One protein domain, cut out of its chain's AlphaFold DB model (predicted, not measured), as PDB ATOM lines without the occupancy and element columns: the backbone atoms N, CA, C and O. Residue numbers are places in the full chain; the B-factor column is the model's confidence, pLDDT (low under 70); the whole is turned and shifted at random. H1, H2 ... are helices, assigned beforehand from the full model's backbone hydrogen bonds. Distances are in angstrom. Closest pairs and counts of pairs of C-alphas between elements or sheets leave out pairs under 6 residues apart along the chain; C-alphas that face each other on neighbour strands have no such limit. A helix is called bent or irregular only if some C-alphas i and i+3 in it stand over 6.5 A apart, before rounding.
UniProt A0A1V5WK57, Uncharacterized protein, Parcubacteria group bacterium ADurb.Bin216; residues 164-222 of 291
ATOM      1  N   SER A 164     158.471 163.566  95.279       57.53
ATOM      2  CA  SER A 164     158.072 164.182  96.550       57.53
ATOM      3  C   SER A 164     156.563 164.403  96.656       57.53
ATOM      4  O   SER A 164     156.079 164.831  97.700       57.53
ATOM      5  N   SER A 165     155.825 164.153  95.567       62.66
ATOM      6  CA  SER A 165     154.364 164.190  95.534       62.66
ATOM      7  C   SER A 165     153.788 163.297  94.429       62.66
ATOM      8  O   SER A 165     154.335 163.190  93.329       62.66
ATOM      9  N   GLY A 166     152.604 162.743  94.655       62.03
ATOM     10  CA  GLY A 166     151.845 161.949  93.692       62.03
ATOM     11  C   GLY A 166     151.344 162.780  92.514       62.03
ATOM     12  O   GLY A 166     151.090 162.248  91.435       62.03
ATOM     13  N   TYR A 167     151.284 164.105  92.669       66.44
ATOM     14  CA  TYR A 167     151.076 165.016  91.547       66.44
ATOM     15  C   TYR A 167     152.280 165.033  90.595       66.44
ATOM     16  O   TYR A 167     152.091 164.960  89.384       66.44
ATOM     17  N   GLN A 168     153.512 165.056  91.118       66.00
ATOM     18  CA  GLN A 168     154.712 164.916  90.283       66.00
ATOM     19  C   GLN A 168     154.765 163.548  89.607       66.00
ATOM     20  O   GLN A 168     155.111 163.470  88.433       66.00
ATOM     21  N   LEU A 169     154.357 162.484  90.306       69.19
ATOM     22  CA  LEU A 169     154.256 161.151  89.709       69.19
ATOM     23  C   LEU A 169     153.232 161.118  88.561       69.19
ATOM     24  O   LEU A 169     153.493 160.523  87.515       69.19
ATOM     25  N   LYS A 170     152.086 161.794  88.722       69.50
ATOM     26  CA  LYS A 170     151.069 161.929  87.669       69.50
ATOM     27  C   LYS A 170     151.546 162.760  86.488       69.50
ATOM     28  O   LYS A 170     151.281 162.384  85.350       69.50
ATOM     29  N   LEU A 171     152.257 163.853  86.745       71.44
ATOM     30  CA  LEU A 171     152.846 164.676  85.695       71.44
ATOM     31  C   LEU A 171     153.901 163.887  84.914       71.44
ATOM     32  O   LEU A 171     153.852 163.863  83.688       71.44
ATOM     33  N   ALA A 172     154.791 163.181  85.610       70.25
ATOM     34  CA  ALA A 172     155.814 162.342  84.993       70.25
ATOM     35  C   ALA A 172     155.201 161.233  84.123       70.25
ATOM     36  O   ALA A 172     155.599 161.023  82.984       70.25
ATOM     37  N   LYS A 173     154.144 160.572  84.609       73.62
ATOM     38  CA  LYS A 173     153.461 159.501  83.866       73.62
ATOM     39  C   LYS A 173     152.444 159.997  82.831       73.62
ATOM     40  O   LYS A 173     151.856 159.171  82.134       73.62
ATOM     41  N   SER A 174     152.228 161.307  82.703       76.00
ATOM     42  CA  SER A 174     151.181 161.878  81.842       76.00
ATOM     43  C   SER A 174     151.314 161.453  80.379       76.00
ATOM     44  O   SER A 174     150.330 161.013  79.793       76.00
ATOM     45  N   GLY A 175     152.529 161.468  79.821       74.62
ATOM     46  CA  GLY A 175     152.769 161.053  78.436       74.62
ATOM     47  C   GLY A 175     152.451 159.575  78.180       74.62
ATOM     48  O   GLY A 175     151.902 159.223  77.136       74.62
ATOM     49  N   VAL A 176     152.725 158.699  79.154       76.69
ATOM     50  CA  VAL A 176     152.373 157.268  79.072       76.69
ATOM     51  C   VAL A 176     150.858 157.083  79.139       76.69
ATOM     52  O   VAL A 176     150.288 156.318  78.360       76.69
ATOM     53  N   LEU A 177     150.199 157.802  80.052       79.38
ATOM     54  CA  LEU A 177     148.747 157.762  80.216       79.38
ATOM     55  C   LEU A 177     148.021 158.247  78.960       79.38
ATOM     56  O   LEU A 177     147.110 157.573  78.487       79.38
ATOM     57  N   GLU A 178     148.446 159.379  78.400       78.81
ATOM     58  CA  GLU A 178     147.869 159.947  77.182       78.81
ATOM     59  C   GLU A 178     148.050 159.004  75.994       78.81
ATOM     60  O   GLU A 178     147.089 158.695  75.291       78.81
ATOM     61  N   ARG A 179     149.251 158.443  75.816       78.31
ATOM     62  CA  ARG A 179     149.500 157.472  74.746       78.31
ATOM     63  C   ARG A 179     148.644 156.217  74.889       78.31
ATOM     64  O   ARG A 179     148.135 155.715  73.888       78.31
ATOM     65  N   ASN A 180     148.496 155.690  76.102       79.81
ATOM     66  CA  ASN A 180     147.645 154.526  76.342       79.81
ATOM     67  C   ASN A 180     146.177 154.847  76.070       79.81
ATOM     68  O   ASN A 180     145.499 154.034  75.450       79.81
ATOM     69  N   LYS A 181     145.711 156.039  76.451       83.06
ATOM     70  CA  LYS A 181     144.361 156.508  76.130       83.06
ATOM     71  C   LYS A 181     144.144 156.613  74.618       83.06
ATOM     72  O   LYS A 181     143.172 156.072  74.117       83.06
ATOM     73  N   ASN A 182     145.093 157.179  73.875       81.88
ATOM     74  CA  ASN A 182     144.997 157.258  72.413       81.88
ATOM     75  C   ASN A 182     144.971 155.864  71.756       81.88
ATOM     76  O   ASN A 182     144.286 155.655  70.760       81.88
ATOM     77  N   LYS A 183     145.682 154.881  72.325       80.44
ATOM     78  CA  LYS A 183     145.632 153.487  71.852       80.44
ATOM     79  C   LYS A 183     144.279 152.817  72.103       80.44
ATOM     80  O   LYS A 183     143.911 151.939  71.331       80.44
ATOM     81  N   GLN A 184     143.558 153.192  73.159       83.56
ATOM     82  CA  GLN A 184     142.249 152.604  73.462       83.56
ATOM     83  C   GLN A 184     141.268 152.813  72.311       83.56
ATOM     84  O   GLN A 184     140.584 151.860  71.942       83.56
ATOM     85  N   ASP A 185     141.255 154.010  71.723       81.88
ATOM     86  CA  ASP A 185     140.387 154.342  70.590       81.88
ATOM     87  C   ASP A 185     140.763 153.538  69.339       81.88
ATOM     88  O   ASP A 185     139.883 153.004  68.667       81.88
ATOM     89  N   ILE A 186     142.066 153.370  69.080       82.06
ATOM     90  CA  ILE A 186     142.582 152.594  67.939       82.06
ATOM     91  C   ILE A 186     142.142 151.128  68.025       82.06
ATOM     92  O   ILE A 186     141.683 150.557  67.041       82.06
ATOM     93  N   TYR A 187     142.259 150.504  69.200       83.56
ATOM     94  CA  TYR A 187     141.949 149.079  69.361       83.56
ATOM     95  C   TYR A 187     140.475 148.790  69.659       83.56
ATOM     96  O   TYR A 187     140.082 147.623  69.684       83.56
ATOM     97  N   LEU A 188     139.648 149.814  69.893       85.94
ATOM     98  CA  LEU A 188     138.247 149.631  70.279       85.94
ATOM     99  C   LEU A 188     137.468 148.858  69.209       85.94
ATOM    100  O   LEU A 188     136.706 147.950  69.542       85.94
ATOM    101  N   GLU A 189     137.679 149.191  67.936       84.06
ATOM    102  CA  GLU A 189     137.025 148.517  66.812       84.06
ATOM    103  C   GLU A 189     137.470 147.052  66.687       84.06
ATOM    104  O   GLU A 189     136.624 146.157  66.691       84.06
ATOM    105  N   SER A 190     138.777 146.782  66.726       87.12
ATOM    106  CA  SER A 190     139.339 145.423  66.695       87.12
ATOM    107  C   SER A 190     138.857 144.545  67.857       87.12
ATOM    108  O   SER A 190     138.543 143.363  67.683       87.12
ATOM    109  N   ILE A 191     138.761 145.111  69.064       87.88
ATOM    110  CA  ILE A 191     138.232 144.393  70.232       87.88
ATOM    111  C   ILE A 191     136.737 144.129  70.052       87.88
ATOM    112  O   ILE A 191     136.276 143.021  70.336       87.88
ATOM    113  N   ARG A 192     135.972 145.103  69.544       88.19
ATOM    114  CA  ARG A 192     134.549 144.912  69.244       88.19
ATOM    115  C   ARG A 192     134.351 143.783  68.234       88.19
ATOM    116  O   ARG A 192     133.472 142.948  68.439       88.19
ATOM    117  N   ASP A 193     135.176 143.713  67.196       86.38
ATOM    118  CA  ASP A 193     135.119 142.644  66.198       86.38
ATOM    119  C   ASP A 193     135.474 141.277  66.780       86.38
ATOM    120  O   ASP A 193     134.798 140.289  66.481       86.38
ATOM    121  N   THR A 194     136.451 141.228  67.684       88.81
ATOM    122  CA  THR A 194     136.793 140.008  68.427       88.81
ATOM    123  C   THR A 194     135.622 139.526  69.281       88.81
ATOM    124  O   THR A 194     135.283 138.343  69.255       88.81
ATOM    125  N   ILE A 195     134.945 140.433  69.995       88.44
ATOM    126  CA  ILE A 195     133.764 140.093  70.802       88.44
ATOM    127  C   ILE A 195     132.614 139.627  69.900       88.44
ATOM    128  O   ILE A 195     131.999 138.600  70.184       88.44
ATOM    129  N   LYS A 196     132.342 140.321  68.786       87.81
ATOM    130  CA  LYS A 196     131.328 139.892  67.804       87.81
ATOM    131  C   LYS A 196     131.621 138.486  67.281       87.81
ATOM    132  O   LYS A 196     130.707 137.678  67.164       87.81
ATOM    133  N   LEU A 197     132.884 138.187  66.985       87.38
ATOM    134  CA  LEU A 197     133.307 136.872  66.519       87.38
ATOM    135  C   LEU A 197     133.129 135.802  67.602       87.38
ATOM    136  O   LEU A 197     132.602 134.733  67.308       87.38
ATOM    137  N   ALA A 198     133.482 136.098  68.854       87.12
ATOM    138  CA  ALA A 198     133.257 135.192  69.980       87.12
ATOM    139  C   ALA A 198     131.760 134.884  70.181       87.12
ATOM    140  O   ALA A 198     131.385 133.723  70.347       87.12
ATOM    141  N   LEU A 199     130.893 135.897  70.080       86.88
ATOM    142  CA  LEU A 199     129.436 135.724  70.156       86.88
ATOM    143  C   LEU A 199     128.889 134.899  68.982       86.88
ATOM    144  O   LEU A 199     128.017 134.054  69.176       86.88
ATOM    145  N   GLN A 200     129.420 135.097  67.773       84.00
ATOM    146  CA  GLN A 200     129.061 134.281  66.609       84.00
ATOM    147  C   GLN A 200     129.518 132.826  66.761       84.00
ATOM    148  O   GLN A 200     128.765 131.918  66.414       84.00
ATOM    149  N   CYS A 201     130.709 132.582  67.318       85.31
ATOM    150  CA  CYS A 201     131.166 131.232  67.650       85.31
ATOM    151  C   CYS A 201     130.204 130.536  68.622       85.31
ATOM    152  O   CYS A 201     129.790 129.408  68.357       85.31
ATOM    153  N   GLU A 202     129.797 131.212  69.699       86.25
ATOM    154  CA  GLU A 202     128.814 130.672  70.652       86.25
ATOM    155  C   GLU A 202     127.433 130.460  70.023       86.25
ATOM    156  O   GLU A 202     126.762 129.478  70.327       86.25
ATOM    157  N   LYS A 203     127.015 131.316  69.087       85.56
ATOM    158  CA  LYS A 203     125.757 131.125  68.354       85.56
ATOM    159  C   LYS A 203     125.777 129.883  67.455       85.56
ATOM    160  O   LYS A 203     124.762 129.203  67.336       85.56
ATOM    161  N   ILE A 204     126.903 129.612  66.791       84.50
ATOM    162  CA  ILE A 204     127.036 128.509  65.822       84.50
ATOM    163  C   ILE A 204     127.269 127.167  66.528       84.50
ATOM    164  O   ILE A 204     126.672 126.164  66.141       84.50
ATOM    165  N   TYR A 205     128.145 127.140  67.534       84.56
ATOM    166  CA  TYR A 205     128.603 125.901  68.179       84.56
ATOM    167  C   TYR A 205     128.109 125.729  69.618       84.56
ATOM    168  O   TYR A 205     128.150 124.621  70.155       84.56
ATOM    169  N   GLY A 206     127.683 126.814  70.257       83.50
ATOM    170  CA  GLY A 206     127.232 126.833  71.640       83.50
ATOM    171  C   GLY A 206     125.728 126.618  71.784       83.50
ATOM    172  O   GLY A 206     125.031 126.126  70.897       83.50
ATOM    173  N   LYS A 207     125.223 126.954  72.972       80.19
ATOM    174  CA  LYS A 207     123.807 126.766  73.349       80.19
ATOM    175  C   LYS A 207     123.011 128.067  73.375       80.19
ATOM    176  O   LYS A 207     121.787 128.023  73.481       80.19
ATOM    177  N   GLN A 208     123.693 129.208  73.358       79.25
ATOM    178  CA  GLN A 208     123.079 130.520  73.525       79.25
ATOM    179  C   GLN A 208     122.960 131.215  72.172       79.25
ATOM    180  O   GLN A 208     123.905 131.248  71.392       79.25
ATOM    181  N   ASN A 209     121.782 131.770  71.896       79.38
ATOM    182  CA  ASN A 209     121.523 132.472  70.649       79.38
ATOM    183  C   ASN A 209     121.693 133.978  70.865       79.38
ATOM    184  O   ASN A 209     120.889 134.598  71.563       79.38
ATOM    185  N   PHE A 210     122.737 134.554  70.273       81.44
ATOM    186  CA  PHE A 210     123.012 135.987  70.333       81.44
ATOM    187  C   PHE A 210     122.469 136.727  69.091       81.44
ATOM    188  O   PHE A 210     122.327 136.121  68.018       81.44
ATOM    189  N   PRO A 211     122.158 138.036  69.205       80.38
ATOM    190  CA  PRO A 211     121.813 138.877  68.056       80.38
ATOM    191  C   PRO A 211     122.940 138.919  67.013       80.38
ATOM    192  O   PRO A 211     124.110 138.800  67.370       80.38
ATOM    193  N   ASP A 212     122.594 139.110  65.735       70.75
ATOM    194  CA  ASP A 212     123.584 139.173  64.643       70.75
ATOM    195  C   ASP A 212     124.462 140.433  64.707       70.75
ATOM    196  O   ASP A 212     125.662 140.364  64.440       70.75
ATOM    197  N   GLU A 213     123.886 141.558  65.140       76.88
ATOM    198  CA  GLU A 213     124.601 142.806  65.420       76.88
ATOM    199  C   GLU A 213     124.360 143.248  66.870       76.88
ATOM    200  O   GLU A 213     123.452 144.032  67.148       76.88
ATOM    201  N   PRO A 214     125.135 142.719  67.833       77.88
ATOM    202  CA  PRO A 214     125.050 143.163  69.214       77.88
ATOM    203  C   PRO A 214     125.648 144.569  69.355       77.88
ATOM    204  O   PRO A 214     126.753 144.840  68.873       77.88
ATOM    205  N   ASP A 215     124.937 145.448  70.064       79.31
ATOM    206  CA  ASP A 215     125.468 146.744  70.481       79.31
ATOM    207  C   ASP A 215     126.423 146.543  71.668       79.31
ATOM    208  O   ASP A 215     126.010 146.235  72.789       79.31
ATOM    209  N   ILE A 216     127.728 146.629  71.398       81.94
ATOM    210  CA  ILE A 216     128.787 146.357  72.372       81.94
ATOM    211  C   ILE A 216     129.438 147.678  72.780       81.94
ATOM    212  O   ILE A 216     130.160 148.313  71.999       81.94
ATOM    213  N   THR A 217     129.241 148.034  74.048       83.44
ATOM    214  CA  THR A 217     129.949 149.132  74.712       83.44
ATOM    215  C   THR A 217     131.113 148.577  75.528       83.44
ATOM    216  O   THR A 217     130.907 147.846  76.495       83.44
ATOM    217  N   ILE A 218     132.339 148.944  75.157       83.62
ATOM    218  CA  ILE A 218     133.559 148.577  75.884       83.62
ATOM    219  C   ILE A 218     133.963 149.776  76.739       83.62
ATOM    220  O   ILE A 218     134.147 150.875  76.217       83.62
ATOM    221  N   LYS A 219     134.101 149.569  78.051       82.38
ATOM    222  CA  LYS A 219     134.649 150.568  78.972       82.38
ATOM    223  C   LYS A 219     136.013 150.096  79.447       82.38
ATOM    224  O   LYS A 219     136.122 149.027  80.040       82.38
ATOM    225  N   TYR A 220     137.038 150.894  79.182       80.12
ATOM    226  CA  TYR A 220     138.358 150.656  79.743       80.12
ATOM    227  C   TYR A 220     138.382 151.110  81.203       80.12
ATOM    228  O   TYR A 220     137.806 152.144  81.541       80.12
ATOM    229  N   GLY A 221     139.046 150.337  82.062       77.00
ATOM    230  CA  GLY A 221     139.336 150.775  83.423       77.00
ATOM    231  C   GLY A 221     140.256 151.996  83.404       77.00
ATOM    232  O   GLY A 221     141.146 152.098  82.554       77.00
ATOM    233  N   GLU A 222     140.041 152.929  84.329       69.12
ATOM    234  CA  GLU A 222     140.965 154.045  84.502       69.12
ATOM    235  C   GLU A 222     142.303 153.531  85.038       69.12
ATOM    236  O   GLU A 222     142.352 152.704  85.948       69.12
TER     237      GLU A 222
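This is residues 164 to 222 of the 291 residues of an uncharacterized protein of Parcubacteria group bacterium ADurb.Bin216 (UniProt A0A1V5WK57). One long helix, H2, bent into two arms, makes most of the length; after H2b, residues 206 to 222 fold back beside H2 as a tail with no named element. At the other end the short helix H1 sits before H2, and residues 164 to 176 stick out. The printed part has 59 residues with two named helices, H1 then H2, and no named strand; the class is all helix. The whole is extended, with a radius of gyration of the C-alphas of 17.8 A and spans of 56 by 19 by 16 A.

Look first at H2, residues 174 to 205, assigned as one helix by its hydrogen bonds but bent: C-alphas 186 and 189 are 7.0 A apart. Find C-alpha 174 at (151.181, 161.878, 81.842); from there arm H2a runs 18.8 A to residue 186. Arm H2b runs 24.2 A from residue 189 to C-alpha 205 at (128.603, 125.901, 68.179). Before them, H1 spans residues 166 to 172, 9.6 A, from C-alpha 166 at (151.845, 161.949, 93.692).

At the bend, the lines of H2a and H2b stand at a steep tilt of 46 degrees. H1 and H2a meet only through their link, a tight one of 1 residue, Lys 173. H1 and H2b are apart. In H1 and H2b every O i to N i+4 pair is within hydrogen-bond range; in H2a, 7 of 9 are.

The outline is a rod; the two C-alphas farthest apart, those of Ser 164 and Ile 204, are 56.4 A from each other. Residues 164 to 176 stand free; without them the body spans 41 by 15 by 15 A. The printed part has no cut. The mean pLDDT of the printed part is 79.5; look for values under 70 at residues 164 to 170 and residue 222.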